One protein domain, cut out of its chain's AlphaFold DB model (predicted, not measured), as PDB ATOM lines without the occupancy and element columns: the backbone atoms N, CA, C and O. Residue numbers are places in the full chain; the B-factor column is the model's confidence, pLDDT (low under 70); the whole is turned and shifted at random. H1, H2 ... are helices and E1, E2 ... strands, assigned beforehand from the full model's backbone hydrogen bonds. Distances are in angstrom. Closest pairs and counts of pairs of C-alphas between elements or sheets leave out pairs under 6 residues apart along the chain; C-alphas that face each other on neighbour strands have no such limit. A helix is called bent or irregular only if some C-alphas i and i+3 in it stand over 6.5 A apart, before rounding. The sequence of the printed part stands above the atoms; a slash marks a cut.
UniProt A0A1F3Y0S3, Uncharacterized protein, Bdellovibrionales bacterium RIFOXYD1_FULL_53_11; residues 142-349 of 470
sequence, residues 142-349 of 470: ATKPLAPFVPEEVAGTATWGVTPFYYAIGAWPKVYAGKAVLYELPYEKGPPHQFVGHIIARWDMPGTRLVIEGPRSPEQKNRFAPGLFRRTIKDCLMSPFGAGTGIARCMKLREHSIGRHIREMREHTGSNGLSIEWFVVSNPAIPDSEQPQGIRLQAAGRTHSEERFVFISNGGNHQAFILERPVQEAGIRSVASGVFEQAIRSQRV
ATOM      1  N   ALA A 142     -13.401 -31.615 -26.406       93.88
ATOM      2  CA  ALA A 142     -12.012 -31.840 -26.808       93.88
ATOM      3  C   ALA A 142     -11.054 -31.146 -25.827       93.88
ATOM      4  O   ALA A 142     -11.425 -30.176 -25.175       93.88
ATOM      5  N   THR A 143      -9.810 -31.609 -25.699       94.94
ATOM      6  CA  THR A 143      -8.791 -30.883 -24.921       94.94
ATOM      7  C   THR A 143      -8.090 -29.849 -25.787       94.94
ATOM      8  O   THR A 143      -7.576 -30.202 -26.848       94.94
ATOM      9  N   LYS A 144      -7.972 -28.613 -25.297       95.50
ATOM     10  CA  LYS A 144      -7.201 -27.548 -25.939       95.50
ATOM     11  C   LYS A 144      -6.105 -27.022 -25.001       95.50
ATOM     12  O   LYS A 144      -6.367 -26.117 -24.207       95.50
ATOM     13  N   PRO A 145      -4.884 -27.577 -25.044       95.75
ATOM     14  CA  PRO A 145      -3.764 -26.955 -24.352       95.75
ATOM     15  C   PRO A 145      -3.459 -25.600 -25.001       95.75
ATOM     16  O   PRO A 145      -3.426 -25.481 -26.226       95.75
ATOM     17  N   LEU A 146      -3.254 -24.580 -24.178       95.81
ATOM     18  CA  LEU A 146      -2.879 -23.242 -24.611       95.81
ATOM     19  C   LEU A 146      -1.525 -22.885 -23.996       95.81
ATOM     20  O   LEU A 146      -1.312 -23.060 -22.797       95.81
ATOM     21  N   ALA A 147      -0.615 -22.367 -24.818       94.00
ATOM     22  CA  ALA A 147       0.635 -21.802 -24.324       94.00
ATOM     23  C   ALA A 147       0.356 -20.484 -23.577       94.00
ATOM     24  O   ALA A 147      -0.582 -19.777 -23.954       94.00
ATOM     25  N   PRO A 148       1.148 -20.106 -22.564       94.25
ATOM     26  CA  PRO A 148       1.056 -18.773 -21.977       94.25
ATOM     27  C   PRO A 148       1.324 -17.685 -23.025       94.25
ATOM     28  O   PRO A 148       1.867 -17.954 -24.100       94.25
ATOM     29  N   PHE A 149       0.887 -16.465 -22.734       92.62
ATOM     30  CA  PHE A 149       1.146 -15.286 -23.557       92.62
ATOM     31  C   PHE A 149       1.637 -14.141 -22.675       92.62
ATOM     32  O   PHE A 149       0.978 -13.817 -21.682       92.62
ATOM     33  N   VAL A 150       2.753 -13.517 -23.061       88.31
ATOM     34  CA  VAL A 150       3.255 -12.286 -22.444       88.31
ATOM     35  C   VAL A 150       3.151 -11.149 -23.470       88.31
ATOM     36  O   VAL A 150       3.662 -11.293 -24.578       88.31
ATOM     37  N   PRO A 151       2.513 -10.009 -23.142       82.31
ATOM     38  CA  PRO A 151       2.289  -8.923 -24.103       82.31
ATOM     39  C   PRO A 151       3.545  -8.354 -24.767       82.31
ATOM     40  O   PRO A 151       3.469  -7.885 -25.900       82.31
ATOM     41  N   GLU A 152       4.687  -8.406 -24.078       75.62
ATOM     42  CA  GLU A 152       5.987  -7.931 -24.573       75.62
ATOM     43  C   GLU A 152       6.486  -8.722 -25.797       75.62
ATOM     44  O   GLU A 152       7.323  -8.233 -26.548       75.62
ATOM     45  N   GLU A 153       5.947  -9.921 -26.037       62.53
ATOM     46  CA  GLU A 153       6.375 -10.824 -27.112       62.53
ATOM     47  C   GLU A 153       5.799 -10.465 -28.497       62.53
ATOM     48  O   GLU A 153       6.161 -11.100 -29.487       62.53
ATOM     49  N   VAL A 154       4.894  -9.481 -28.611       65.00
ATOM     50  CA  VAL A 154       4.193  -9.184 -29.876       65.00
ATOM     51  C   VAL A 154       4.405  -7.744 -30.334       65.00
ATOM     52  O   VAL A 154       3.831  -6.806 -29.788       65.00
ATOM     53  N   ALA A 155       5.132  -7.589 -31.445       52.47
ATOM     54  CA  ALA A 155       4.984  -6.443 -32.338       52.47
ATOM     55  C   ALA A 155       3.682  -6.631 -33.143       52.47
ATOM     56  O   ALA A 155       3.566  -7.578 -33.920       52.47
ATOM     57  N   GLY A 156       2.664  -5.791 -32.933       61.25
ATOM     58  CA  GLY A 156       1.347  -6.012 -33.538       61.25
ATOM     59  C   GLY A 156       0.402  -4.812 -33.502       61.25
ATOM     60  O   GLY A 156       0.770  -3.713 -33.102       61.25
ATOM     61  N   THR A 157      -0.839  -5.040 -33.941       61.62
ATOM     62  CA  THR A 157      -1.897  -4.025 -34.135       61.62
ATOM     63  C   THR A 157      -2.626  -3.599 -32.858       61.62
ATOM     64  O   THR A 157      -3.483  -2.716 -32.914       61.62
ATOM     65  N   ALA A 158      -2.320  -4.233 -31.723       73.19
ATOM     66  CA  ALA A 158      -2.938  -3.960 -30.435       73.19
ATOM     67  C   ALA A 158      -1.886  -3.521 -29.416       73.19
ATOM     68  O   ALA A 158      -0.835  -4.148 -29.282       73.19
ATOM     69  N   THR A 159      -2.198  -2.465 -28.670       85.00
ATOM     70  CA  THR A 159      -1.469  -2.105 -27.452       85.00
ATOM     71  C   THR A 159      -2.156  -2.765 -26.269       85.00
ATOM     72  O   THR A 159      -3.383  -2.846 -26.227       85.00
ATOM     73  N   TRP A 160      -1.384  -3.262 -25.308       91.12
ATOM     74  CA  TRP A 160      -1.906  -4.074 -24.210       91.12
ATOM     75  C   TRP A 160      -1.837  -3.326 -22.880       91.12
ATOM     76  O   TRP A 160      -0.933  -2.530 -22.630       91.12
ATOM     77  N   GLY A 161      -2.803  -3.591 -22.010       91.19
ATOM     78  CA  GLY A 161      -2.808  -3.164 -20.620       91.19
ATOM     79  C   GLY A 161      -3.158  -4.341 -19.735       91.19
ATOM     80  O   GLY A 161      -4.035  -5.127 -20.075       91.19
ATOM     81  N   VAL A 162      -2.481  -4.479 -18.603       93.31
ATOM     82  CA  VAL A 162      -2.922  -5.428 -17.580       93.31
ATOM     83  C   VAL A 162      -4.109  -4.798 -16.868       93.31
ATOM     84  O   VAL A 162      -4.000  -3.645 -16.483       93.31
ATOM     85  N   THR A 163      -5.222  -5.506 -16.700       93.69
ATOM     86  CA  THR A 163      -6.332  -5.057 -15.845       93.69
ATOM     87  C   THR A 163      -7.020  -6.254 -15.180       93.69
ATOM     88  O   THR A 163      -7.136  -7.327 -15.785       93.69
ATOM     89  N   PRO A 164      -7.463  -6.111 -13.919       96.12
ATOM     90  CA  PRO A 164      -8.308  -7.090 -13.268       96.12
ATOM     91  C   PRO A 164      -9.759  -6.919 -13.727       96.12
ATOM     92  O   PRO A 164     -10.306  -5.820 -13.710       96.12
ATOM     93  N   PHE A 165     -10.402  -8.027 -14.071       97.19
ATOM     94  CA  PHE A 165     -11.851  -8.129 -14.152       97.19
ATOM     95  C   PHE A 165     -12.314  -9.260 -13.246       97.19
ATOM     96  O   PHE A 165     -12.088 -10.440 -13.533       97.19
ATOM     97  N   TYR A 166     -12.975  -8.890 -12.152       96.25
ATOM     98  CA  TYR A 166     -13.412  -9.814 -11.108       96.25
ATOM     99  C   TYR A 166     -12.238 -10.650 -10.560       96.25
ATOM    100  O   TYR A 166     -11.309 -10.103  -9.969       96.25
ATOM    101  N   TYR A 167     -12.255 -11.972 -10.755       95.62
ATOM    102  CA  TYR A 167     -11.207 -12.882 -10.295       95.62
ATOM    103  C   TYR A 167     -10.058 -13.062 -11.294       95.62
ATOM    104  O   TYR A 167      -9.033 -13.654 -10.945       95.62
ATOM    105  N   ALA A 168     -10.215 -12.584 -12.526       96.62
ATOM    106  CA  ALA A 168      -9.206 -12.705 -13.565       96.62
ATOM    107  C   ALA A 168      -8.354 -11.437 -13.637       96.62
ATOM    108  O   ALA A 168      -8.884 -10.333 -13.704       96.62
ATOM    109  N   ILE A 169      -7.035 -11.595 -13.660       96.12
ATOM    110  CA  ILE A 169      -6.087 -10.508 -13.908       96.12
ATOM    111  C   ILE A 169      -5.219 -10.920 -15.085       96.12
ATOM    112  O   ILE A 169      -4.618 -11.991 -15.052       96.12
ATOM    113  N   GLY A 170      -5.122 -10.077 -16.104       95.12
ATOM    114  CA  GLY A 170      -4.307 -10.370 -17.276       95.12
ATOM    115  C   GLY A 170      -4.289  -9.215 -18.257       95.12
ATOM    116  O   GLY A 170      -4.780  -8.127 -17.956       95.12
ATOM    117  N   ALA A 171      -3.693  -9.451 -19.418       94.69
ATOM    118  CA  ALA A 171      -3.571  -8.457 -20.464       94.69
ATOM    119  C   ALA A 171      -4.840  -8.375 -21.317       94.69
ATOM    120  O   ALA A 171      -5.379  -9.383 -21.778       94.69
ATOM    121  N   TRP A 172      -5.264  -7.144 -21.570       95.19
ATOM    122  CA  TRP A 172      -6.390  -6.778 -22.414       95.19
ATOM    123  C   TRP A 172      -5.949  -5.719 -23.427       95.19
ATOM    124  O   TRP A 172      -5.083  -4.895 -23.110       95.19
ATOM    125  N   PRO A 173      -6.506  -5.712 -24.649       93.69
ATOM    126  CA  PRO A 173      -6.180  -4.682 -25.623       93.69
ATOM    127  C   PRO A 173      -6.703  -3.318 -25.146       93.69
ATOM    128  O   PRO A 173      -7.884  -3.169 -24.834       93.69
ATOM    129  N   LYS A 174      -5.825  -2.313 -25.108       92.88
ATOM    130  CA  LYS A 174      -6.185  -0.891 -24.981       92.88
ATOM    131  C   LYS A 174      -6.598  -0.310 -26.332       92.88
ATOM    132  O   LYS A 174      -7.464   0.558 -26.392       92.88
ATOM    133  N   VAL A 175      -5.982  -0.801 -27.406       91.38
ATOM    134  CA  VAL A 175      -6.275  -0.434 -28.794       91.38
ATOM    135  C   VAL A 175      -6.525  -1.705 -29.597       91.38
ATOM    136  O   VAL A 175      -5.785  -2.678 -29.467       91.38
ATOM    137  N   TYR A 176      -7.555  -1.692 -30.436       90.62
ATOM    138  CA  TYR A 176      -7.882  -2.748 -31.386       90.62
ATOM    139  C   TYR A 176      -8.119  -2.126 -32.765       90.62
ATOM    140  O   TYR A 176      -8.873  -1.166 -32.897       90.62
ATOM    141  N   ALA A 177      -7.442  -2.645 -33.796       87.50
ATOM    142  CA  ALA A 177      -7.517  -2.117 -35.165       87.50
ATOM    143  C   ALA A 177      -7.288  -0.587 -35.254       87.50
ATOM    144  O   ALA A 177      -7.971   0.114 -35.998       87.50
ATOM    145  N   GLY A 178      -6.348  -0.062 -34.459       87.50
ATOM    146  CA  GLY A 178      -6.027   1.371 -34.405       87.50
ATOM    147  C   GLY A 178      -7.039   2.246 -33.653       87.50
ATOM    148  O   GLY A 178      -6.825   3.450 -33.547       87.50
ATOM    149  N   LYS A 179      -8.115   1.672 -33.100       90.25
ATOM    150  CA  LYS A 179      -9.113   2.383 -32.288       90.25
ATOM    151  C   LYS A 179      -8.969   2.027 -30.814       90.25
ATOM    152  O   LYS A 179      -8.698   0.880 -30.470       90.25
ATOM    153  N   ALA A 180      -9.173   3.000 -29.933       93.75
ATOM    154  CA  ALA A 180      -9.222   2.746 -28.498       93.75
ATOM    155  C   ALA A 180     -10.399   1.822 -28.142       93.75
ATOM    156  O   ALA A 180     -11.511   2.004 -28.639       93.75
ATOM    157  N   VAL A 181     -10.157   0.859 -27.254       95.25
ATOM    158  CA  VAL A 181     -11.201  -0.007 -26.700       95.25
ATOM    159  C   VAL A 181     -11.988   0.778 -25.659       95.25
ATOM    160  O   VAL A 181     -11.419   1.275 -24.688       95.25
ATOM    161  N   LEU A 182     -13.299   0.882 -25.854       96.25
ATOM    162  CA  LEU A 182     -14.195   1.575 -24.930       96.25
ATOM    163  C   LEU A 182     -14.974   0.577 -24.081       96.25
ATOM    164  O   LEU A 182     -15.231  -0.542 -24.512       96.25
ATOM    165  N   TYR A 183     -15.362   0.986 -22.877       96.88
ATOM    166  CA  TYR A 183     -16.077   0.123 -21.944       96.88
ATOM    167  C   TYR A 183     -17.471   0.663 -21.641       96.88
ATOM    168  O   TYR A 183     -17.642   1.854 -21.391       96.88
ATOM    169  N   GLU A 184     -18.450  -0.231 -21.603       96.62
ATOM    170  CA  GLU A 184     -19.815   0.014 -21.156       96.62
ATOM    171  C   GLU A 184     -20.114  -0.838 -19.921       96.62
ATOM    172  O   GLU A 184     -19.586  -1.941 -19.750       96.62
ATOM    173  N   LEU A 185     -21.012  -0.332 -19.082       97.50
ATOM    174  CA  LEU A 185     -21.510  -1.025 -17.904       97.50
ATOM    175  C   LEU A 185     -23.036  -0.925 -17.887       97.50
ATOM    176  O   LEU A 185     -23.561   0.065 -17.377       97.50
ATOM    177  N   PRO A 186     -23.756  -1.900 -18.468       96.38
ATOM    178  CA  PRO A 186     -25.211  -1.913 -18.424       96.38
ATOM    179  C   PRO A 186     -25.726  -1.957 -16.983       96.38
ATOM    180  O   PRO A 186     -25.199  -2.671 -16.125       96.38
ATOM    181  N   TYR A 187     -26.759  -1.164 -16.704       96.50
ATOM    182  CA  TYR A 187     -27.381  -1.133 -15.387       96.50
ATOM    183  C   TYR A 187     -28.269  -2.361 -15.155       96.50
ATOM    184  O   TYR A 187     -29.200  -2.629 -15.914       96.50
ATOM    185  N   GLU A 188     -28.000  -3.068 -14.063       94.25
ATOM    186  CA  GLU A 188     -28.839  -4.121 -13.508       94.25
ATOM    187  C   GLU A 188     -29.491  -3.582 -12.236       94.25
ATOM    188  O   GLU A 188     -28.821  -3.005 -11.384       94.25
ATOM    189  N   LYS A 189     -30.816  -3.725 -12.134       92.31
ATOM    190  CA  LYS A 189     -31.606  -3.059 -11.096       92.31
ATOM    191  C   LYS A 189     -31.159  -3.445  -9.682       92.31
ATOM    192  O   LYS A 189     -31.221  -4.621  -9.325       92.31
ATOM    193  N   GLY A 190     -30.886  -2.437  -8.857       91.50
ATOM    194  CA  GLY A 190     -30.529  -2.581  -7.449       91.50
ATOM    195  C   GLY A 190     -29.017  -2.521  -7.199       91.50
ATOM    196  O   GLY A 190     -28.211  -2.565  -8.132       91.50
ATOM    197  N   PRO A 191     -28.602  -2.433  -5.924       90.69
ATOM    198  CA  PRO A 191     -27.190  -2.385  -5.586       90.69
ATOM    199  C   PRO A 191     -26.522  -3.733  -5.898       90.69
ATOM    200  O   PRO A 191     -27.100  -4.788  -5.614       90.69
ATOM    201  N   PRO A 192     -25.277  -3.742  -6.405       89.81
ATOM    202  CA  PRO A 192     -24.559  -4.985  -6.644       89.81
ATOM    203  C   PRO A 192     -24.351  -5.759  -5.336       89.81
ATOM    204  O   PRO A 192     -23.778  -5.245  -4.369       89.81
ATOM    205  N   HIS A 193     -24.777  -7.023  -5.289       85.50
ATOM    206  CA  HIS A 193     -24.614  -7.841  -4.083       85.50
ATOM    207  C   HIS A 193     -23.142  -8.174  -3.807       85.50
ATOM    208  O   HIS A 193     -22.635  -7.912  -2.711       85.50
ATOM    209  N   GLN A 194     -22.468  -8.750  -4.806       86.19
ATOM    210  CA  GLN A 194     -21.060  -9.158  -4.733       86.19
ATOM    211  C   GLN A 194     -20.262  -8.738  -5.970       86.19
ATOM    212  O   GLN A 194     -19.089  -8.406  -5.838       86.19
ATOM    213  N   PHE A 195     -20.902  -8.723  -7.141       93.06
ATOM    214  CA  PHE A 195     -20.327  -8.353  -8.432       93.06
ATOM    215  C   PHE A 195     -21.362  -7.551  -9.219       93.06
ATOM    216  O   PHE A 195     -22.562  -7.766  -9.034       93.06
ATOM    217  N   VAL A 196     -20.910  -6.657 -10.100       94.44
ATOM    218  CA  VAL A 196     -21.750  -6.206 -11.219       94.44
ATOM    219  C   VAL A 196     -21.967  -7.383 -12.176       94.44
ATOM    220  O   VAL A 196     -21.130  -8.286 -12.232       94.44
ATOM    221  N   GLY A 197     -23.097  -7.430 -12.883       90.44
ATOM    222  CA  GLY A 197     -23.422  -8.620 -13.668       90.44
ATOM    223  C   GLY A 197     -22.554  -8.791 -14.911       90.44
ATOM    224  O   GLY A 197     -22.028  -9.887 -15.127       90.44
ATOM    225  N   HIS A 198     -22.341  -7.733 -15.699       95.44
ATOM    226  CA  HIS A 198     -21.437  -7.776 -16.849       95.44
ATOM    227  C   HIS A 198     -20.860  -6.408 -17.243       95.44
ATOM    228  O   HIS A 198     -21.494  -5.371 -17.073       95.44
ATOM    229  N   ILE A 199     -19.649  -6.427 -17.804       97.88
ATOM    230  CA  ILE A 199     -18.951  -5.279 -18.408       97.88
ATOM    231  C   ILE A 199     -18.792  -5.569 -19.900       97.88
ATOM    232  O   ILE A 199     -18.492  -6.701 -20.267       97.88
ATOM    233  N   ILE A 200     -18.968  -4.578 -20.771       97.88
ATOM    234  CA  ILE A 200     -18.817  -4.755 -22.221       97.88
ATOM    235  C   ILE A 200     -17.631  -3.923 -22.703       97.88
ATOM    236  O   ILE A 200     -17.672  -2.701 -22.645       97.88
ATOM    237  N   ALA A 201     -16.590  -4.568 -23.217       97.38
ATOM    238  CA  ALA A 201     -15.490  -3.917 -23.920       97.38
ATOM    239  C   ALA A 201     -15.780  -3.893 -25.431       97.38
ATOM    240  O   ALA A 201     -15.802  -4.929 -26.098       97.38
ATOM    241  N   ARG A 202     -16.014  -2.707 -25.986       95.94
ATOM    242  CA  ARG A 202     -16.240  -2.455 -27.414       95.94
ATOM    243  C   ARG A 202     -14.895  -2.341 -28.121       95.94
ATOM    244  O   ARG A 202     -14.185  -1.352 -27.948       95.94
ATOM    245  N   TRP A 203     -14.541  -3.363 -28.893       92.81
ATOM    246  CA  TRP A 203     -13.295  -3.385 -29.665       92.81
ATOM    247  C   TRP A 203     -13.460  -2.681 -31.008       92.81
ATOM    248  O   TRP A 203     -12.563  -1.969 -31.443       92.81
ATOM    249  N   ASP A 204     -14.617  -2.861 -31.641       89.00
ATOM    250  CA  ASP A 204     -15.013  -2.125 -32.835       89.00
ATOM    251  C   ASP A 204     -16.534  -1.937 -32.833       89.00
ATOM    252  O   ASP A 204     -17.289  -2.884 -32.600       89.00
ATOM    253  N   MET A 205     -16.994  -0.709 -33.057       81.56
ATOM    254  CA  MET A 205     -18.411  -0.349 -32.994       81.56
ATOM    255  C   MET A 205     -19.059  -0.440 -34.384       81.56
ATOM    256  O   MET A 205     -18.468   0.030 -35.353       81.56
ATOM    257  N   PRO A 206     -20.272  -1.015 -34.512       77.94
ATOM    258  CA  PRO A 206     -21.021  -1.780 -33.505       77.94
ATOM    259  C   PRO A 206     -20.625  -3.272 -33.443       77.94
ATOM    260  O   PRO A 206     -21.168  -4.011 -32.622       77.94
ATOM    261  N   GLY A 207     -19.742  -3.728 -34.340       84.31
ATOM    262  CA  GLY A 207     -19.648  -5.133 -34.738       84.31
ATOM    263  C   GLY A 207     -18.910  -6.077 -33.787       84.31
ATOM    264  O   GLY A 207     -19.314  -7.227 -33.682       84.31
ATOM    265  N   THR A 208     -17.841  -5.647 -33.111       93.19
ATOM    266  CA  THR A 208     -17.006  -6.542 -32.285       93.19
ATOM    267  C   THR A 208     -17.005  -6.091 -30.833       93.19
ATOM    268  O   THR A 208     -16.476  -5.027 -30.496       93.19
ATOM    269  N   ARG A 209     -17.549  -6.928 -29.949       95.62
ATOM    270  CA  ARG A 209     -17.589  -6.655 -28.509       95.62
ATOM    271  C   ARG A 209     -17.199  -7.873 -27.690       95.62
ATOM    272  O   ARG A 209     -17.513  -9.004 -28.045       95.62
ATOM    273  N   LEU A 210     -16.542  -7.613 -26.571       97.50
ATOM    274  CA  LEU A 210     -16.226  -8.587 -25.544       97.50
ATOM    275  C   LEU A 210     -17.101  -8.308 -24.319       97.50
ATOM    276  O   LEU A 210     -16.953  -7.274 -23.676       97.50
ATOM    277  N   VAL A 211     -17.987  -9.233 -23.976       98.06
ATOM    278  CA  VAL A 211     -18.766  -9.201 -22.736       98.06
ATOM    279  C   VAL A 211     -18.014  -9.976 -21.655       98.06
ATOM    280  O   VAL A 211     -17.588 -11.110 -21.866       98.06
ATOM    281  N   ILE A 212     -17.845  -9.361 -20.493       98.12
ATOM    282  CA  ILE A 212     -17.142  -9.901 -19.332       98.12
ATOM    283  C   ILE A 212     -18.163 -10.078 -18.209       98.12
ATOM    284  O   ILE A 212     -18.537  -9.116 -17.535       98.12
ATOM    285  N   GLU A 213     -18.635 -11.306 -18.018       96.50
ATOM    286  CA  GLU A 213     -19.631 -11.633 -16.998       96.50
ATOM    287  C   GLU A 213     -18.976 -11.894 -15.642       96.50
ATOM    288  O   GLU A 213     -17.965 -12.597 -15.551       96.50
ATOM    289  N   GLY A 214     -19.595 -11.375 -14.583       91.19
ATOM    290  CA  GLY A 214     -19.178 -11.621 -13.211       91.19
ATOM    291  C   GLY A 214     -19.246 -13.105 -12.823       91.19
ATOM    292  O   GLY A 214     -20.028 -13.879 -13.385       91.19
ATOM    293  N   PRO A 215     -18.430 -13.532 -11.845       91.44
ATOM    294  CA  PRO A 215     -18.342 -14.922 -11.439       91.44
ATOM    295  C   PRO A 215     -19.638 -15.403 -10.777       91.44
ATOM    296  O   PRO A 215     -20.174 -14.772  -9.866       91.44
ATOM    297  N   ARG A 216     -20.110 -16.578 -11.193       87.50
ATOM    298  CA  ARG A 216     -21.285 -17.260 -10.636       87.50
ATOM    299  C   ARG A 216     -20.871 -18.562  -9.964       87.50
ATOM    300  O   ARG A 216     -20.025 -19.288 -10.475       87.50
ATOM    301  N   SER A 217     -21.461 -18.873  -8.815       76.00
ATOM    302  CA  SER A 217     -21.281 -20.173  -8.161       76.00
ATOM    303  C   SER A 217     -22.424 -21.105  -8.561       76.00
ATOM    304  O   SER A 217     -23.578 -20.771  -8.288       76.00
ATOM    305  N   PRO A 218     -22.158 -22.280  -9.155       64.19
ATOM    306  CA  PRO A 218     -23.174 -23.318  -9.239       64.19
ATOM    307  C   PRO A 218     -23.625 -23.692  -7.820       64.19
ATOM    308  O   PRO A 218     -22.791 -23.821  -6.922       64.19
ATOM    309  N   GLU A 219     -24.925 -23.922  -7.614       57.97
ATOM    310  CA  GLU A 219     -25.542 -24.195  -6.297       57.97
ATOM    311  C   GLU A 219     -24.891 -25.352  -5.499       57.97
ATOM    312  O   GLU A 219     -25.138 -25.525  -4.308       57.97
ATOM    313  N   GLN A 220     -24.033 -26.162  -6.127       56.38
ATOM    314  CA  GLN A 220     -23.398 -27.342  -5.534       56.38
ATOM    315  C   GLN A 220     -22.030 -27.091  -4.871       56.38
ATOM    316  O   GLN A 220     -21.438 -28.049  -4.367       56.38
ATOM    317  N   LYS A 221     -21.524 -25.849  -4.836       56.09
ATOM    318  CA  LYS A 221     -20.179 -25.509  -4.319       56.09
ATOM    319  C   LYS A 221     -19.896 -26.041  -2.907       56.09
ATOM    320  O   LYS A 221     -18.821 -26.579  -2.665       56.09
ATOM    321  N   ASN A 222     -20.879 -25.992  -2.005       57.75
ATOM    322  CA  ASN A 222     -20.703 -26.359  -0.590       57.75
ATOM    323  C   ASN A 222     -20.462 -27.861  -0.337       57.75
ATOM    324  O   ASN A 222     -20.282 -28.264   0.807       57.75
ATOM    325  N   ARG A 223     -20.492 -28.710  -1.373       61.03
ATOM    326  CA  ARG A 223     -20.350 -30.170  -1.233       61.03
ATOM    327  C   ARG A 223     -18.972 -30.711  -1.616       61.03
ATOM    328  O   ARG A 223     -18.780 -31.922  -1.560       61.03
ATOM    329  N   PHE A 224     -18.035 -29.862  -2.036       60.28
ATOM    330  CA  PHE A 224     -16.736 -30.301  -2.545       60.28
ATOM    331  C   PHE A 224     -15.584 -29.545  -1.886       60.28
ATOM    332  O   PHE A 224     -15.686 -28.346  -1.637       60.28
ATOM    333  N   ALA A 225     -14.466 -30.239  -1.660       67.38
ATOM    334  CA  ALA A 225     -13.217 -29.574  -1.306       67.38
ATOM    335  C   ALA A 225     -12.717 -28.702  -2.484       67.38
ATOM    336  O   ALA A 225     -13.047 -29.000  -3.644       67.38
ATOM    337  N   PRO A 226     -11.906 -27.658  -2.223       71.38
ATOM    338  CA  PRO A 226     -11.311 -26.827  -3.269       71.38
ATOM    339  C   PRO A 226     -10.614 -27.665  -4.353       71.38
ATOM    340  O   PRO A 226      -9.983 -28.681  -4.064       71.38
ATOM    341  N   GLY A 227     -10.760 -27.276  -5.621       72.81
ATOM    342  CA  GLY A 227     -10.169 -27.954  -6.781       72.81
ATOM    343  C   GLY A 227     -10.869 -29.242  -7.232       72.81
ATOM    344  O   GLY A 227     -10.912 -29.519  -8.435       72.81
ATOM    345  N   LEU A 228     -11.500 -29.998  -6.323       79.38
ATOM    346  CA  LEU A 228     -12.240 -31.215  -6.688       79.38
ATOM    347  C   LEU A 228     -13.426 -30.904  -7.595       79.38
ATOM    348  O   LEU A 228     -13.706 -31.665  -8.520       79.38
ATOM    349  N   PHE A 229     -14.100 -29.777  -7.374       85.00
ATOM    350  CA  PHE A 229     -15.234 -29.375  -8.198       85.00
ATOM    351  C   PHE A 229     -14.820 -29.109  -9.653       85.00
ATOM    352  O   PHE A 229     -15.415 -29.662 -10.577       85.00
ATOM    353  N   ARG A 230     -13.731 -28.357  -9.856       90.00
ATOM    354  CA  ARG A 230     -13.147 -28.067 -11.176       90.00
ATOM    355  C   ARG A 230     -12.765 -29.343 -11.925       90.00
ATOM    356  O   ARG A 230     -13.128 -29.508 -13.089       90.00
ATOM    357  N   ARG A 231     -12.101 -30.279 -11.238       90.06
ATOM    358  CA  ARG A 231     -11.761 -31.600 -11.789       90.06
ATOM    359  C   ARG A 231     -13.008 -32.408 -12.143       90.06
ATOM    360  O   ARG A 231     -13.079 -32.966 -13.228       90.06
ATOM    361  N   THR A 232     -14.016 -32.400 -11.276       89.62
ATOM    362  CA  THR A 232     -15.280 -33.109 -11.509       89.62
ATOM    363  C   THR A 232     -15.997 -32.583 -12.754       89.62
ATOM    364  O   THR A 232     -16.475 -33.377 -13.561       89.62
ATOM    365  N   ILE A 233     -16.049 -31.258 -12.949       90.50
ATOM    366  CA  ILE A 233     -16.623 -30.661 -14.165       90.50
ATOM    367  C   ILE A 233     -15.832 -31.105 -15.397       90.50
ATOM    368  O   ILE A 233     -16.442 -31.560 -16.367       90.50
ATOM    369  N   LYS A 234     -14.495 -31.026 -15.350       93.12
ATOM    370  CA  LYS A 234     -13.621 -31.503 -16.429       93.12
ATOM    371  C   LYS A 234     -13.926 -32.954 -16.779       93.12
ATOM    372  O   LYS A 234     -14.241 -33.245 -17.926       93.12
ATOM    373  N   ASP A 235     -13.894 -33.854 -15.804       92.19
ATOM    374  CA  ASP A 235     -14.117 -35.285 -16.020       92.19
ATOM    375  C   ASP A 235     -15.520 -35.554 -16.579       92.19
ATOM    376  O   ASP A 235     -15.686 -36.360 -17.499       92.19
ATOM    377  N   CYS A 236     -16.527 -34.822 -16.091       90.56
ATOM    378  CA  CYS A 236     -17.878 -34.895 -16.628       90.56
ATOM    379  C   CYS A 236     -17.979 -34.379 -18.062       90.56
ATOM    380  O   CYS A 236     -18.770 -34.942 -18.801       90.56
ATOM    381  N   LEU A 237     -17.224 -33.363 -18.488       91.31
ATOM    382  CA  LEU A 237     -17.219 -32.857 -19.874       91.31
ATOM    383  C   LEU A 237     -16.395 -33.736 -20.827       91.31
ATOM    384  O   LEU A 237     -16.761 -33.929 -21.988       91.31
ATOM    385  N   MET A 238     -15.302 -34.303 -20.322       90.94
ATOM    386  CA  MET A 238     -14.376 -35.143 -21.078       90.94
ATOM    387  C   MET A 238     -14.875 -36.582 -21.252       90.94
ATOM    388  O   MET A 238     -14.371 -37.291 -22.124       90.94
ATOM    389  N   SER A 239     -15.852 -37.025 -20.454       86.38
ATOM    390  CA  SER A 239     -16.498 -38.334 -20.572       86.38
ATOM    391  C   SER A 239     -18.008 -38.173 -20.780       86.38
ATOM    392  O   SER A 239     -18.662 -37.574 -19.926       86.38
ATOM    393  N   PRO A 240     -18.604 -38.717 -21.859       69.06
ATOM    394  CA  PRO A 240     -20.049 -38.620 -22.090       69.06
ATOM    395  C   PRO A 240     -20.881 -39.304 -20.993       69.06
ATOM    396  O   PRO A 240     -22.028 -38.929 -20.774       69.06
ATOM    397  N   PHE A 241     -20.299 -40.266 -20.265       70.25
ATOM    398  CA  PHE A 241     -20.997 -41.041 -19.232       70.25
ATOM    399  C   PHE A 241     -20.471 -40.812 -17.806       70.25
ATOM    400  O   PHE A 241     -20.971 -41.422 -16.863       70.25
ATOM    401  N   GLY A 242     -19.507 -39.900 -17.633       65.44
ATOM    402  CA  GLY A 242     -18.897 -39.578 -16.343       65.44
ATOM    403  C   GLY A 242     -17.935 -40.661 -15.851       65.44
ATOM    404  O   GLY A 242     -18.313 -41.811 -15.648       65.44
ATOM    405  N   ALA A 243     -16.669 -40.306 -15.635       64.94
ATOM    406  CA  ALA A 243     -15.679 -41.220 -15.068       64.94
ATOM    407  C   ALA A 243     -15.932 -41.430 -13.557       64.94
ATOM    408  O   ALA A 243     -15.324 -40.775 -12.718       64.94
ATOM    409  N   GLY A 244     -16.878 -42.305 -13.199       68.25
ATOM    410  CA  GLY A 244     -17.134 -42.728 -11.811       68.25
ATOM    411  C   GLY A 244     -18.113 -41.865 -10.998       68.25
ATOM    412  O   GLY A 244     -18.501 -42.248  -9.901       68.25
ATOM    413  N   THR A 245     -18.575 -40.732 -11.526       69.12
ATOM    414  CA  THR A 245     -19.528 -39.814 -10.862       69.12
ATOM    415  C   THR A 245     -21.001 -40.118 -11.141       69.12
ATOM    416  O   THR A 245     -21.877 -39.522 -10.510       69.12
ATOM    417  N   GLY A 246     -21.272 -41.059 -12.049       79.75
ATOM    418  CA  GLY A 246     -22.607 -41.429 -12.504       79.75
ATOM    419  C   GLY A 246     -23.165 -40.458 -13.551       79.75
ATOM    420  O   GLY A 246     -23.075 -39.235 -13.411       79.75
ATOM    421  N   ILE A 247     -23.797 -41.017 -14.587       80.94
ATOM    422  CA  ILE A 247     -24.339 -40.281 -15.744       80.94
ATOM    423  C   ILE A 247     -25.267 -39.146 -15.288       80.94
ATOM    424  O   ILE A 247     -25.102 -37.996 -15.687       80.94
ATOM    425  N   ALA A 248     -26.191 -39.453 -14.375       78.75
ATOM    426  CA  ALA A 248     -27.164 -38.517 -13.817       78.75
ATOM    427  C   ALA A 248     -26.530 -37.244 -13.231       78.75
ATOM    428  O   ALA A 248     -26.970 -36.123 -13.507       78.75
ATOM    429  N   ARG A 249     -25.476 -37.414 -12.425       82.44
ATOM    430  CA  ARG A 249     -24.775 -36.310 -11.763       82.44
ATOM    431  C   ARG A 249     -23.975 -35.493 -12.767       82.44
ATOM    432  O   ARG A 249     -24.007 -34.267 -12.693       82.44
ATOM    433  N   CYS A 250     -23.299 -36.151 -13.711       85.38
ATOM    434  CA  CYS A 250     -22.560 -35.444 -14.750       85.38
ATOM    435  C   CYS A 250     -23.464 -34.624 -15.658       85.38
ATOM    436  O   CYS A 250     -23.129 -33.478 -15.941       85.38
ATOM    437  N   MET A 251     -24.624 -35.149 -16.054       83.00
ATOM    438  CA  MET A 251     -25.574 -34.385 -16.862       83.00
ATOM    439  C   MET A 251     -26.060 -33.139 -16.121       83.00
ATOM    440  O   MET A 251     -26.047 -32.054 -16.696       83.00
ATOM    441  N   LYS A 252     -26.368 -33.254 -14.821       83.31
ATOM    442  CA  LYS A 252     -26.725 -32.090 -13.998       83.31
ATOM    443  C   LYS A 252     -25.578 -31.076 -13.926       83.31
ATOM    444  O   LYS A 252     -25.807 -29.888 -14.120       83.31
ATOM    445  N   LEU A 253     -24.344 -31.524 -13.690       86.38
ATOM    446  CA  LEU A 253     -23.174 -30.635 -13.653       86.38
ATOM    447  C   LEU A 253     -22.933 -29.935 -14.993       86.38
ATOM    448  O   LEU A 253     -22.675 -28.733 -15.004       86.38
ATOM    449  N   ARG A 254     -23.061 -30.651 -16.114       88.25
ATOM    450  CA  ARG A 254     -22.976 -30.068 -17.459       88.25
ATOM    451  C   ARG A 254     -24.066 -29.022 -17.665       88.25
ATOM    452  O   ARG A 254     -23.756 -27.895 -18.027       88.25
ATOM    453  N   GLU A 255     -25.318 -29.342 -17.360       86.69
ATOM    454  CA  GLU A 255     -26.432 -28.396 -17.475       86.69
ATOM    455  C   GLU A 255     -26.187 -27.110 -16.667       86.69
ATOM    456  O   GLU A 255     -26.371 -26.013 -17.192       86.69
ATOM    457  N   HIS A 256     -25.682 -27.221 -15.434       86.62
ATOM    458  CA  HIS A 256     -25.365 -26.051 -14.605       86.62
ATOM    459  C   HIS A 256     -24.152 -25.267 -15.126       86.62
ATOM    460  O   HIS A 256     -24.100 -24.051 -14.970       86.62
ATOM    461  N   SER A 257     -23.177 -25.946 -15.739       90.38
ATOM    462  CA  SER A 257     -21.919 -25.327 -16.180       90.38
ATOM    463  C   SER A 257     -22.018 -24.668 -17.554       90.38
ATOM    464  O   SER A 257     -21.434 -23.610 -17.758       90.38
ATOM    465  N   ILE A 258     -22.730 -25.291 -18.500       92.12
ATOM    466  CA  ILE A 258     -22.784 -24.867 -19.911       92.12
ATOM    467  C   ILE A 258     -24.204 -24.657 -20.440       92.12
ATOM    468  O   ILE A 258     -24.367 -24.100 -21.522       92.12
ATOM    469  N   GLY A 259     -25.246 -25.060 -19.702       90.38
ATOM    470  CA  GLY A 259     -26.631 -25.012 -20.180       90.38
ATOM    471  C   GLY A 259     -27.115 -23.613 -20.529       90.38
ATOM    472  O   GLY A 259     -27.690 -23.425 -21.597       90.38
ATOM    473  N   ARG A 260     -26.836 -22.625 -19.671       91.38
ATOM    474  CA  ARG A 260     -27.141 -21.216 -19.961       91.38
ATOM    475  C   ARG A 260     -26.413 -20.735 -21.216       91.38
ATOM    476  O   ARG A 260     -27.056 -20.222 -22.121       91.38
ATOM    477  N   HIS A 261     -25.104 -20.964 -21.282       93.94
ATOM    478  CA  HIS A 261     -24.265 -20.504 -22.384       93.94
ATOM    479  C   HIS A 261     -24.689 -21.088 -23.733       93.94
ATOM    480  O   HIS A 261     -24.771 -20.362 -24.715       93.94
ATOM    481  N   ILE A 262     -25.024 -22.379 -23.775       92.81
ATOM    482  CA  ILE A 262     -25.522 -23.021 -24.994       92.81
ATOM    483  C   ILE A 262     -26.856 -22.414 -25.428       92.81
ATOM    484  O   ILE A 262     -27.035 -22.183 -26.617       92.81
ATOM    485  N   ARG A 263     -27.790 -22.155 -24.503       90.06
ATOM    486  CA  ARG A 263     -29.083 -21.544 -24.859       90.06
ATOM    487  C   ARG A 263     -28.903 -20.154 -25.459       90.06
ATOM    488  O   ARG A 263     -29.358 -19.930 -26.571       90.06
ATOM    489  N   GLU A 264     -28.169 -19.285 -24.776       92.19
ATOM    490  CA  GLU A 264     -27.914 -17.919 -25.247       92.19
ATOM    491  C   GLU A 264     -27.169 -17.918 -26.595       92.19
ATOM    492  O   GLU A 264     -27.566 -17.229 -27.529       92.19
ATOM    493  N   MET A 265     -26.145 -18.766 -26.761       92.62
ATOM    494  CA  MET A 265     -25.458 -18.896 -28.052       92.62
ATOM    495  C   MET A 265     -26.393 -19.385 -29.157       92.62
ATOM    496  O   MET A 265     -26.268 -18.947 -30.298       92.62
ATOM    497  N   ARG A 266     -27.323 -20.302 -28.862       89.69
ATOM    498  CA  ARG A 266     -28.309 -20.777 -29.844       89.69
ATOM    499  C   ARG A 266     -29.273 -19.674 -30.257       89.69
ATOM    500  O   ARG A 266     -29.573 -19.581 -31.444       89.69
ATOM    501  N   GLU A 267     -29.706 -18.844 -29.314       89.19
ATOM    502  CA  GLU A 267     -30.552 -17.677 -29.577       89.19
ATOM    503  C   GLU A 267     -29.852 -16.675 -30.506       89.19
ATOM    504  O   GLU A 267     -30.475 -16.167 -31.435       89.19
ATOM    505  N   HIS A 268     -28.544 -16.454 -30.333       86.50
ATOM    506  CA  HIS A 268     -27.782 -15.512 -31.162       86.50
ATOM    507  C   HIS A 268     -27.301 -16.082 -32.507       86.50
ATOM    508  O   HIS A 268     -27.260 -15.369 -33.510       86.50
ATOM    509  N   THR A 269     -26.910 -17.360 -32.552       87.88
ATOM    510  CA  THR A 269     -26.223 -17.957 -33.718       87.88
ATOM    511  C   THR A 269     -27.074 -18.959 -34.505       87.88
ATOM    512  O   THR A 269     -26.708 -19.327 -35.618       87.88
ATOM    513  N   GLY A 270     -28.218 -19.409 -33.985       80.31
ATOM    514  CA  GLY A 270     -29.077 -20.377 -34.679       80.31
ATOM    515  C   GLY A 270     -28.611 -21.837 -34.588       80.31
ATOM    516  O   GLY A 270     -29.020 -22.659 -35.399       80.31
ATOM    517  N   SER A 271     -27.801 -22.182 -33.580       65.50
ATOM    518  CA  SER A 271     -27.437 -23.558 -33.174       65.50
ATOM    519  C   SER A 271     -26.414 -24.330 -34.019       65.50
ATOM    520  O   SER A 271     -26.054 -25.442 -33.625       65.50
ATOM    521  N   ASN A 272     -25.909 -23.782 -35.122       72.12
ATOM    522  CA  ASN A 272     -24.970 -24.509 -35.980       72.12
ATOM    523  C   ASN A 272     -23.513 -24.383 -35.503       72.12
ATOM    524  O   ASN A 272     -23.079 -23.342 -35.011       72.12
ATOM    525  N   GLY A 273     -22.746 -25.466 -35.667       81.06
ATOM    526  CA  GLY A 273     -21.296 -25.458 -35.448       81.06
ATOM    527  C   GLY A 273     -20.856 -25.290 -33.991       81.06
ATOM    528  O   GLY A 273     -19.786 -24.733 -33.755       81.06
ATOM    529  N   LEU A 274     -21.660 -25.744 -33.021       90.25
ATOM    530  CA  LEU A 274     -21.281 -25.710 -31.609       90.25
ATOM    531  C   LEU A 274     -20.040 -26.583 -31.354       90.25
ATOM    532  O   LEU A 274     -20.109 -27.806 -31.454       90.25
ATOM    533  N   SER A 275     -18.937 -25.958 -30.953       92.94
ATOM    534  CA  SER A 275     -17.745 -26.633 -30.435       92.94
ATOM    535  C   SER A 275     -17.641 -26.442 -28.926       92.94
ATOM    536  O   SER A 275     -17.903 -25.352 -28.411       92.94
ATOM    537  N   ILE A 276     -17.257 -27.509 -28.223       95.00
ATOM    538  CA  ILE A 276     -17.027 -27.519 -26.777       95.00
ATOM    539  C   ILE A 276     -15.630 -28.079 -26.534       95.00
ATOM    540  O   ILE A 276     -15.320 -29.208 -26.917       95.00
ATOM    541  N   GLU A 277     -14.795 -27.309 -25.852       96.81
ATOM    542  CA  GLU A 277     -13.423 -27.692 -25.545       96.81
ATOM    543  C   GLU A 277     -13.112 -27.392 -24.077       96.81
ATOM    544  O   GLU A 277     -13.577 -26.405 -23.510       96.81
ATOM    545  N   TRP A 278     -12.305 -28.237 -23.449       97.44
ATOM    546  CA  TRP A 278     -11.678 -27.947 -22.171       97.44
ATOM    547  C   TRP A 278     -10.304 -27.332 -22.422       97.44
ATOM    548  O   TRP A 278      -9.410 -28.019 -22.929       97.44
ATOM    549  N   PHE A 279     -10.117 -26.068 -22.052       97.62
ATOM    550  CA  PHE A 279      -8.831 -25.393 -22.203       97.62
ATOM    551  C   PHE A 279      -8.057 -25.356 -20.883       97.62
ATOM    552  O   PHE A 279      -8.638 -25.317 -19.795       97.62
ATOM    553  N   VAL A 280      -6.729 -25.360 -20.990       96.75
ATOM    554  CA  VAL A 280      -5.803 -25.132 -19.873       96.75
ATOM    555  C   VAL A 280      -4.648 -24.285 -20.389       96.75
ATOM    556  O   VAL A 280      -4.054 -24.629 -21.410       96.75
ATOM    557  N   VAL A 281      -4.341 -23.195 -19.690       96.69
ATOM    558  CA  VAL A 281      -3.145 -22.383 -19.922       96.69
ATOM    559  C   VAL A 281      -2.074 -22.835 -18.935       96.69
ATOM    560  O   VAL A 281      -2.086 -22.450 -17.765       96.69
ATOM    561  N   SER A 282      -1.159 -23.683 -19.401       93.75
ATOM    562  CA  SER A 282      -0.094 -24.238 -18.563       93.75
ATOM    563  C   SER A 282       1.052 -23.236 -18.447       93.75
ATOM    564  O   SER A 282       1.970 -23.234 -19.265       93.75
ATOM    565  N   ASN A 283       0.983 -22.365 -17.442       92.69
ATOM    566  CA  ASN A 283       2.048 -21.417 -17.136       92.69
ATOM    567  C   ASN A 283       2.795 -21.857 -15.860       92.69
ATOM    568  O   ASN A 283       2.238 -21.720 -14.770       92.69
ATOM    569  N   PRO A 284       4.045 -22.348 -15.967       91.69
ATOM    570  CA  PRO A 284       4.802 -22.834 -14.813       91.69
ATOM    571  C   PRO A 284       5.177 -21.724 -13.818       91.69
ATOM    572  O   PRO A 284       5.537 -22.023 -12.683       91.69
ATOM    573  N   ALA A 285       5.083 -20.447 -14.209       91.56
ATOM    574  CA  ALA A 285       5.374 -19.312 -13.334       91.56
ATOM    575  C   ALA A 285       4.235 -18.983 -12.348       91.56
ATOM    576  O   ALA A 285       4.422 -18.151 -11.460       91.56
ATOM    577  N   ILE A 286       3.055 -19.599 -12.494       92.12
ATOM    578  CA  ILE A 286       1.914 -19.395 -11.591       92.12
ATOM    579  C   ILE A 286       1.456 -20.723 -10.966       92.12
ATOM    580  O   ILE A 286       1.498 -21.762 -11.630       92.12
ATOM    581  N   PRO A 287       0.979 -20.713  -9.706       93.25
ATOM    582  CA  PRO A 287       0.472 -21.916  -9.049       93.25
ATOM    583  C   PRO A 287      -0.681 -22.572  -9.821       93.25
ATOM    584  O   PRO A 287      -1.546 -21.878 -10.354       93.25
ATOM    585  N   ASP A 288      -0.774 -23.904  -9.784       91.75
ATOM    586  CA  ASP A 288      -1.839 -24.687 -10.445       91.75
ATOM    587  C   ASP A 288      -3.267 -24.280 -10.034       91.75
ATOM    588  O   ASP A 288      -4.236 -24.438 -10.788       91.75
ATOM    589  N   SER A 289      -3.430 -23.754  -8.818       91.69
ATOM    590  CA  SER A 289      -4.711 -23.225  -8.344       91.69
ATOM    591  C   SER A 289      -5.143 -21.978  -9.116       91.69
ATOM    592  O   SER A 289      -6.338 -21.778  -9.303       91.69
ATOM    593  N   GLU A 290      -4.190 -21.182  -9.600       94.12
ATOM    594  CA  GLU A 290      -4.436 -19.905 -10.274       94.12
ATOM    595  C   GLU A 290      -4.258 -19.959 -11.802       94.12
ATOM    596  O   GLU A 290      -4.522 -18.972 -12.497       94.12
ATOM    597  N   GLN A 291      -3.830 -21.105 -12.342       94.62
ATOM    598  CA  GLN A 291      -3.743 -21.325 -13.785       94.62
ATOM    599  C   GLN A 291      -5.130 -21.243 -14.446       94.62
ATOM    600  O   GLN A 291      -6.053 -21.953 -14.016       94.62
ATOM    601  N   PRO A 292      -5.291 -20.436 -15.516       95.50
ATOM    602  CA  PRO A 292      -6.539 -20.357 -16.261       95.50
ATOM    603  C   PRO A 292      -6.895 -21.702 -16.874       95.50
ATOM    604  O   PRO A 292      -6.140 -22.290 -17.650       95.50
ATOM    605  N   GLN A 293      -8.089 -22.172 -16.556       96.44
ATOM    606  CA  GLN A 293      -8.654 -23.361 -17.164       96.44
ATOM    607  C   GLN A 293     -10.171 -23.318 -17.087       96.44
ATOM    608  O   GLN A 293     -10.753 -22.640 -16.235       96.44
ATOM    609  N   GLY A 294     -10.807 -24.074 -17.969       97.12
ATOM    610  CA  GLY A 294     -12.253 -24.172 -17.999       97.12
ATOM    611  C   GLY A 294     -12.753 -24.558 -19.374       97.12
ATOM    612  O   GLY A 294     -12.165 -25.401 -20.050       97.12
ATOM    613  N   ILE A 295     -13.860 -23.951 -19.776       97.56
ATOM    614  CA  ILE A 295     -14.637 -24.378 -20.935       97.56
ATOM    615  C   ILE A 295     -14.549 -23.312 -22.015       97.56
ATOM    616  O   ILE A 295     -14.850 -22.148 -21.765       97.56
ATOM    617  N   ARG A 296     -14.176 -23.712 -23.224       97.62
ATOM    618  CA  ARG A 296     -14.298 -22.895 -24.424       97.62
ATOM    619  C   ARG A 296     -15.502 -23.381 -25.217       97.62
ATOM    620  O   ARG A 296     -15.618 -24.571 -25.503       97.62
ATOM    621  N   LEU A 297     -16.399 -22.461 -25.542       96.44
ATOM    622  CA  LEU A 297     -17.559 -22.705 -26.389       96.44
ATOM    623  C   LEU A 297     -17.433 -21.836 -27.631       96.44
ATOM    624  O   LEU A 297     -17.076 -20.664 -27.529       96.44
ATOM    625  N   GLN A 298     -17.727 -22.391 -28.799       94.69
ATOM    626  CA  GLN A 298     -17.767 -21.616 -30.035       94.69
ATOM    627  C   GLN A 298     -19.008 -21.976 -30.826       94.69
ATOM    628  O   GLN A 298     -19.349 -23.151 -30.908       94.69
ATOM    629  N   ALA A 299     -19.651 -20.983 -31.423       92.81
ATOM    630  CA  ALA A 299     -20.683 -21.198 -32.424       92.81
ATOM    631  C   ALA A 299     -20.595 -20.125 -33.512       92.81
ATOM    632  O   ALA A 299     -20.132 -19.001 -33.290       92.81
ATOM    633  N   ALA A 300     -21.036 -20.484 -34.711       90.56
ATOM    634  CA  ALA A 300     -21.089 -19.579 -35.845       90.56
ATOM    635  C   ALA A 300     -22.451 -19.710 -36.520       90.56
ATOM    636  O   ALA A 300     -22.844 -20.787 -36.968       90.56
ATOM    637  N   GLY A 301     -23.173 -18.596 -36.562       88.88
ATOM    638  CA  GLY A 301     -24.425 -18.467 -37.284       88.88
ATOM    639  C   GLY A 301     -24.212 -17.990 -38.711       88.88
ATOM    640  O   GLY A 301     -23.128 -18.094 -39.275       88.88
ATOM    641  N   ARG A 302     -25.274 -17.437 -39.305       87.25
ATOM    642  CA  ARG A 302     -25.202 -16.828 -40.643       87.25
ATOM    643  C   ARG A 302     -24.587 -15.431 -40.621       87.25
ATOM    644  O   ARG A 302     -23.874 -15.067 -41.543       87.25
ATOM    645  N   THR A 303     -24.894 -14.653 -39.586       88.06
ATOM    646  CA  THR A 303     -24.510 -13.237 -39.483       88.06
ATOM    647  C   THR A 303     -23.568 -12.965 -38.319       88.06
ATOM    648  O   THR A 303     -22.708 -12.098 -38.433       88.06
ATOM    649  N   HIS A 304     -23.678 -13.732 -37.232       90.19
ATOM    650  CA  HIS A 304     -22.882 -13.553 -36.020       90.19
ATOM    651  C   HIS A 304     -22.140 -14.832 -35.642       90.19
ATOM    652  O   HIS A 304     -22.629 -15.944 -35.847       90.19
ATOM    653  N   SER A 305     -20.951 -14.662 -35.079       92.38
ATOM    654  CA  SER A 305     -20.165 -15.711 -34.451       92.38
ATOM    655  C   SER A 305     -19.873 -15.322 -33.013       92.38
ATOM    656  O   SER A 305     -19.667 -14.148 -32.696       92.38
ATOM    657  N   GLU A 306     -19.851 -16.334 -32.158       94.50
ATOM    658  CA  GLU A 306     -19.651 -16.168 -30.735       94.50
ATOM    659  C   GLU A 306     -18.598 -17.153 -30.222       94.50
ATOM    660  O   GLU A 306     -18.603 -18.341 -30.560       94.50
ATOM    661  N   GLU A 307     -17.672 -16.651 -29.409       96.06
ATOM    662  CA  GLU A 307     -16.638 -17.432 -28.737       96.06
ATOM    663  C   GLU A 307     -16.669 -17.108 -27.244       96.06
ATOM    664  O   GLU A 307     -16.475 -15.963 -26.848       96.06
ATOM    665  N   ARG A 308     -16.902 -18.118 -26.402       97.62
ATOM    666  CA  ARG A 308     -16.923 -17.978 -24.945       97.62
ATOM    667  C   ARG A 308     -15.762 -18.718 -24.313       97.62
ATOM    668  O   ARG A 308     -15.549 -19.890 -24.609       97.62
ATOM    669  N   PHE A 309     -15.092 -18.075 -23.369       98.31
ATOM    670  CA  PHE A 309     -14.215 -18.723 -22.401       98.31
ATOM    671  C   PHE A 309     -14.840 -18.606 -21.015       98.31
ATOM    672  O   PHE A 309     -14.962 -17.515 -20.466       98.31
ATOM    673  N   VAL A 310     -15.241 -19.741 -20.453       97.75
ATOM    674  CA  VAL A 310     -15.771 -19.860 -19.096       97.75
ATOM    675  C   VAL A 310     -14.650 -20.361 -18.200       97.75
ATOM    676  O   VAL A 310     -14.285 -21.538 -18.234       97.75
ATOM    677  N   PHE A 311     -14.078 -19.457 -17.420       97.06
ATOM    678  CA  PHE A 311     -13.047 -19.748 -16.436       97.06
ATOM    679  C   PHE A 311     -13.675 -20.414 -15.227       97.06
ATOM    680  O   PHE A 311     -14.662 -19.917 -14.688       97.06
ATOM    681  N   ILE A 312     -13.081 -21.521 -14.791       95.06
ATOM    682  CA  ILE A 312     -13.498 -22.233 -13.588       95.06
ATOM    683  C   ILE A 312     -12.377 -22.086 -12.567       95.06
ATOM    684  O   ILE A 312     -11.314 -22.704 -12.694       95.06
ATOM    685  N   SER A 313     -12.615 -21.250 -11.558       92.56
ATOM    686  CA  SER A 313     -11.653 -21.023 -10.480       92.56
ATOM    687  C   SER A 313     -11.428 -22.301  -9.664       92.56
ATOM    688  O   SER A 313     -12.195 -23.268  -9.753       92.56
ATOM    689  N   ASN A 314     -10.375 -22.337  -8.845       89.19
ATOM    690  CA  ASN A 314     -10.136 -23.486  -7.974       89.19
ATOM    691  C   ASN A 314     -11.264 -23.654  -6.935       89.19
ATOM    692  O   ASN A 314     -11.652 -24.780  -6.616       89.19
ATOM    693  N   GLY A 315     -11.870 -22.549  -6.495       84.62
ATOM    694  CA  GLY A 315     -13.095 -22.510  -5.698       84.62
ATOM    695  C   GLY A 315     -14.383 -22.858  -6.457       84.62
ATOM    696  O   GLY A 315     -15.451 -22.861  -5.847       84.62
ATOM    697  N   GLY A 316     -14.319 -23.154  -7.758       87.50
ATOM    698  CA  GLY A 316     -15.476 -23.564  -8.555       87.50
ATOM    699  C   GLY A 316     -16.385 -22.427  -9.017       87.50
ATOM    700  O   GLY A 316     -17.516 -22.688  -9.422       87.50
ATOM    701  N   ASN A 317     -15.925 -21.175  -8.949       90.44
ATOM    702  CA  ASN A 317     -16.660 -20.042  -9.502       90.44
ATOM    703  C   ASN A 317     -16.490 -20.011 -11.025       90.44
ATOM    704  O   ASN A 317     -15.398 -20.272 -11.531       90.44
ATOM    705  N   HIS A 318     -17.561 -19.689 -11.746       94.19
ATOM    706  CA  HIS A 318     -17.591 -19.623 -13.204       94.19
ATOM    707  C   HIS A 318     -17.624 -18.167 -13.648       94.19
ATOM    708  O   HIS A 318     -18.620 -17.490 -13.408       94.19
ATOM    709  N   GLN A 319     -16.568 -17.695 -14.301       95.69
ATOM    710  CA  GLN A 319     -16.493 -16.356 -14.890       95.69
ATOM    711  C   GLN A 319     -16.438 -16.487 -16.410       95.69
ATOM    712  O   GLN A 319     -15.626 -17.260 -16.912       95.69
ATOM    713  N   ALA A 320     -17.279 -15.765 -17.149       97.62
ATOM    714  CA  ALA A 320     -17.354 -15.904 -18.601       97.62
ATOM    715  C   ALA A 320     -16.834 -14.661 -19.326       97.62
ATOM    716  O   ALA A 320     -17.152 -13.531 -18.972       97.62
ATOM    717  N   PHE A 321     -16.071 -14.899 -20.386       98.38
ATOM    718  CA  PHE A 321     -15.639 -13.906 -21.360       98.38
ATOM    719  C   PHE A 321     -16.223 -14.298 -22.709       98.38
ATOM    720  O   PHE A 321     -15.991 -15.414 -23.168       98.38
ATOM    721  N   ILE A 322     -17.002 -13.418 -23.322       98.12
ATOM    722  CA  ILE A 322     -17.840 -13.719 -24.481       98.12
ATOM    723  C   ILE A 322     -17.485 -12.726 -25.583       98.12
ATOM    724  O   ILE A 322     -17.809 -11.547 -25.488       98.12
ATOM    725  N   LEU A 323     -16.795 -13.193 -26.617       97.44
ATOM    726  CA  LEU A 323     -16.524 -12.414 -27.815       97.44
ATOM    727  C   LEU A 323     -17.666 -12.614 -28.810       97.44
ATOM    728  O   LEU A 323     -17.866 -13.720 -29.314       97.44
ATOM    729  N   GLU A 324     -18.355 -11.529 -29.135       95.25
ATOM    730  CA  GLU A 324     -19.375 -11.467 -30.178       95.25
ATOM    731  C   GLU A 324     -18.852 -10.656 -31.360       95.25
ATOM    732  O   GLU A 324     -18.259  -9.585 -31.187       95.25
ATOM    733  N   ARG A 325     -19.056 -11.179 -32.572       93.38
ATOM    734  CA  ARG A 325     -18.572 -10.554 -33.805       93.38
ATOM    735  C   ARG A 325     -19.391 -10.956 -35.029       93.38
ATOM    736  O   ARG A 325     -19.973 -12.042 -35.027       93.38
ATOM    737  N   PRO A 326     -19.395 -10.156 -36.110       90.94
ATOM    738  CA  PRO A 326     -19.928 -10.607 -37.386       90.94
ATOM    739  C   PRO A 326     -19.147 -11.822 -37.908       90.94
ATOM    740  O   PRO A 326     -17.948 -11.985 -37.646       90.94
ATOM    741  N   VAL A 327     -19.834 -12.681 -38.660       86.38
ATOM    742  CA  VAL A 327     -19.190 -13.776 -39.397       86.38
ATOM    743  C   VAL A 327     -18.320 -13.162 -40.492       86.38
ATOM    744  O   VAL A 327     -18.806 -12.410 -41.331       86.38
ATOM    745  N   GLN A 328     -17.024 -13.465 -40.460       74.62
ATOM    746  CA  GLN A 328     -16.096 -13.175 -41.557       74.62
ATOM    747  C   GLN A 328     -16.046 -14.392 -42.492       74.62
ATOM    748  O   GLN A 328     -16.425 -15.489 -42.076       74.62
ATOM    749  N   GLU A 329     -15.609 -14.207 -43.741       59.47
ATOM    750  CA  GLU A 329     -15.533 -15.289 -44.734       59.47
ATOM    751  C   GLU A 329     -14.828 -16.546 -44.188       59.47
ATOM    752  O   GLU A 329     -13.866 -16.479 -43.413       59.47
ATOM    753  N   ALA A 330     -15.352 -17.713 -44.570       52.91
ATOM    754  CA  ALA A 330     -14.920 -19.000 -44.044       52.91
ATOM    755  C   ALA A 330     -13.417 -19.239 -44.283       52.91
ATOM    756  O   ALA A 330     -12.937 -19.151 -45.407       52.91
ATOM    757  N   GLY A 331     -12.680 -19.584 -43.220       49.53
ATOM    758  CA  GLY A 331     -11.253 -19.937 -43.281       49.53
ATOM    759  C   GLY A 331     -10.298 -18.887 -42.707       49.53
ATOM    760  O   GLY A 331      -9.182 -19.235 -42.327       49.53
ATOM    761  N   ILE A 332     -10.737 -17.636 -42.537       51.97
ATOM    762  CA  ILE A 332      -9.939 -16.601 -41.871       51.97
ATOM    763  C   ILE A 332     -10.328 -16.573 -40.391       51.97
ATOM    764  O   ILE A 332     -11.437 -16.178 -40.016       51.97
ATOM    765  N   ARG A 333      -9.413 -16.997 -39.509       59.69
ATOM    766  CA  ARG A 333      -9.561 -16.717 -38.076       59.69
ATOM    767  C   ARG A 333      -9.564 -15.200 -37.932       59.69
ATOM    768  O   ARG A 333      -8.566 -14.566 -38.265       59.69
ATOM    769  N   SER A 334     -10.671 -14.620 -37.465       76.38
ATOM    770  CA  SER A 334     -10.715 -13.166 -37.331       76.38
ATOM    771  C   SER A 334      -9.597 -12.698 -36.409       76.38
ATOM    772  O   SER A 334      -9.277 -13.353 -35.409       76.38
ATOM    773  N   VAL A 335      -9.035 -11.536 -36.733       86.75
ATOM    774  CA  VAL A 335      -8.050 -10.850 -35.888       86.75
ATOM    775  C   VAL A 335      -8.567 -10.761 -34.444       86.75
ATOM    776  O   VAL A 335      -7.824 -11.058 -33.514       86.75
ATOM    777  N   ALA A 336      -9.868 -10.503 -34.255       91.12
ATOM    778  CA  ALA A 336     -10.523 -10.500 -32.947       91.12
ATOM    779  C   ALA A 336     -10.384 -11.829 -32.186       91.12
ATOM    780  O   ALA A 336      -9.993 -11.821 -31.026       91.12
ATOM    781  N   SER A 337     -10.647 -12.985 -32.808       92.81
ATOM    782  CA  SER A 337     -10.483 -14.278 -32.120       92.81
ATOM    783  C   SER A 337      -9.023 -14.578 -31.773       92.81
ATOM    784  O   SER A 337      -8.761 -15.257 -30.782       92.81
ATOM    785  N   GLY A 338      -8.070 -14.091 -32.575       92.31
ATOM    786  CA  GLY A 338      -6.642 -14.178 -32.263       92.31
ATOM    787  C   GLY A 338      -6.269 -13.338 -31.040       92.31
ATOM    788  O   GLY A 338      -5.713 -13.871 -30.080       92.31
ATOM    789  N   VAL A 339      -6.643 -12.053 -31.045       93.06
ATOM    790  CA  VAL A 339      -6.421 -11.115 -29.929       93.06
ATOM    791  C   VAL A 339      -7.126 -11.595 -28.660       93.06
ATOM    792  O   VAL A 339      -6.563 -11.529 -27.571       93.06
ATOM    793  N   PHE A 340      -8.334 -12.146 -28.777       95.81
ATOM    794  CA  PHE A 340      -9.068 -12.670 -27.631       95.81
ATOM    795  C   PHE A 340      -8.401 -13.902 -27.031       95.81
ATOM    796  O   PHE A 340      -8.200 -13.952 -25.821       95.81
ATOM    797  N   GLU A 341      -7.974 -14.866 -27.849       95.62
ATOM    798  CA  GLU A 341      -7.228 -16.015 -27.336       95.62
ATOM    799  C   GLU A 341      -5.902 -15.592 -26.687       95.62
ATOM    800  O   GLU A 341      -5.546 -16.134 -25.644       95.62
ATOM    801  N   GLN A 342      -5.193 -14.605 -27.246       94.88
ATOM    802  CA  GLN A 342      -4.008 -14.016 -26.610       94.88
ATOM    803  C   GLN A 342      -4.347 -13.408 -25.243       94.88
ATOM    804  O   GLN A 342      -3.694 -13.744 -24.254       94.88
ATOM    805  N   ALA A 343      -5.414 -12.607 -25.150       95.62
ATOM    806  CA  ALA A 343      -5.880 -12.055 -23.881       95.62
ATOM    807  C   ALA A 343      -6.136 -13.170 -22.858       95.62
ATOM    808  O   ALA A 343      -5.596 -13.119 -21.755       95.62
ATOM    809  N   ILE A 344      -6.855 -14.230 -23.241       97.12
ATOM    810  CA  ILE A 344      -7.137 -15.395 -22.387       97.12
ATOM    811  C   ILE A 344      -5.858 -16.113 -21.927       97.12
ATOM    812  O   ILE A 344      -5.744 -16.484 -20.759       97.12
ATOM    813  N   ARG A 345      -4.874 -16.273 -22.817       96.19
ATOM    814  CA  ARG A 345      -3.576 -16.911 -22.529       96.19
ATOM    815  C   ARG A 345      -2.703 -16.132 -21.539       96.19
ATOM    816  O   ARG A 345      -1.770 -16.711 -20.989       96.19
ATOM    817  N   SER A 346      -2.986 -14.849 -21.316       95.50
ATOM    818  CA  SER A 346      -2.264 -14.011 -20.344       95.50
ATOM    819  C   SER A 346      -2.904 -13.961 -18.956       95.50
ATOM    820  O   SER A 346      -2.353 -13.341 -18.047       95.50
ATOM    821  N   GLN A 347      -4.090 -14.552 -18.787       96.06
ATOM    822  CA  GLN A 347      -4.846 -14.402 -17.549       96.06
ATOM    823  C   GLN A 347      -4.215 -15.192 -16.397       96.06
ATOM    824  O   GLN A 347      -3.526 -16.194 -16.576       96.06
ATOM    825  N   ARG A 348      -4.528 -14.759 -15.183       95.31
ATOM    826  CA  ARG A 348      -4.363 -15.471 -13.917       95.31
ATOM    827  C   ARG A 348      -5.702 -15.413 -13.199       95.31
ATOM    828  O   ARG A 348      -6.288 -14.336 -13.107       95.31
ATOM    829  N   VAL A 349      -6.193 -16.545 -12.700       94.56
ATOM    830  CA  VAL A 349      -7.537 -16.643 -12.109       94.56
ATOM    831  C   VAL A 349      -7.422 -16.930 -10.619       94.56
ATOM    832  O   VAL A 349      -7.044 -18.024 -10.223       94.56
TER     833      VAL A 349
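AT A GLANCE: This is residues 142 to 349 of the 470 residues of an uncharacterized protein of Bdellovibrionales bacterium RIFOXYD1_FULL_53_11 (UniProt A0A1F3Y0S3). A twisted sheet of eight strands curls round one helix, H3, and the small hairpin of E2 and E3 packs on H3 through E3. H1 and H2b, an arm of the bent helix H2, cover parts of the sheet's other face. The printed part has 208 residues, with three named helices and ten named strands in the order E1 E2 E3 E4 E5 E6 H1 H2 E7 E8 E9 E10 H3; its class is mixed, helices and strands. The large sheet, in the order E1 E7 E8 E9 E10 E6 E5 E4, is mixed. The whole is compact, with a radius of gyration of the C-alphas of 17.0 A, and spans 50 by 40 by 39 A.

HOW THE PARTS SIT: Begin at E1, residues 142 to 146, an edge strand parallel to E7, residues 275 to 281; N 144 and O 278 are 2.8 A apart, within hydrogen-bond range. E7, E8, residues 293 to 300, E9, residues 304 to 312, and E10, residues 318 to 326, form a meander, each strand the antiparallel neighbour of the one before; look at N 297 and O 308, 2.9 A. E4, residues 182 to 184, E5, residues 198 to 204, and E6, residues 208 to 216, form another meander, and E6 is also the antiparallel neighbour of E10, with N 211 and O 322 within hydrogen-bond range at 2.8 A. E2, residues 160 to 165, and E3, residues 168 to 173, are a hairpin, with N 163 and O 170 2.9 A apart. H3, residues 335 to 345, comes closest to E3 at the C-alphas of Ala 171 and Ala 343, 5.5 A. H2, residues 247 to 269, was assigned as one helix by its hydrogen bonds but is bent, C-alphas 257 and 260 being 7.6 A apart. Its arms H2a, residues 247 to 257, and H2b, residues 260 to 269, stand at a steep tilt of 62 degrees. H1, residues 228 to 238, and H2b are on one face of the large sheet and H3 on the other: three layers. H1 has a height over the sheet of 9.6 A; H2b, at 8.8 A, runs along E9, at 4 degrees on the local plane. H2a touches H1, about perpendicular at 76 degrees; their closest C-alphas, Cys 236 and Cys 250, are 5.1 A apart. In H1, H2a, H2b and H3 every O i to N i+4 pair is within hydrogen-bond range.

IN THESE COORDINATES: Find C-alpha 142, where E1 begins, at (-12.012, -31.840, -26.808). E10 measures 25.9 A, E9 25.8 A and E6 24.5 A from first to last C-alpha. H3, 15.3 A, ends at C-alpha 345, (-3.576, -16.911, -22.529).

THE WHOLE: The C-alphas farthest apart, Gly 178 and Gly 246, are 50.9 A apart. The printed part has no cut; the links E1 to E2, E4 to E5, E6 to H1 and E7 to E8 are long. The model's pLDDT is under 70 in 24 residues, among them 218 to 225 and 329 to 333.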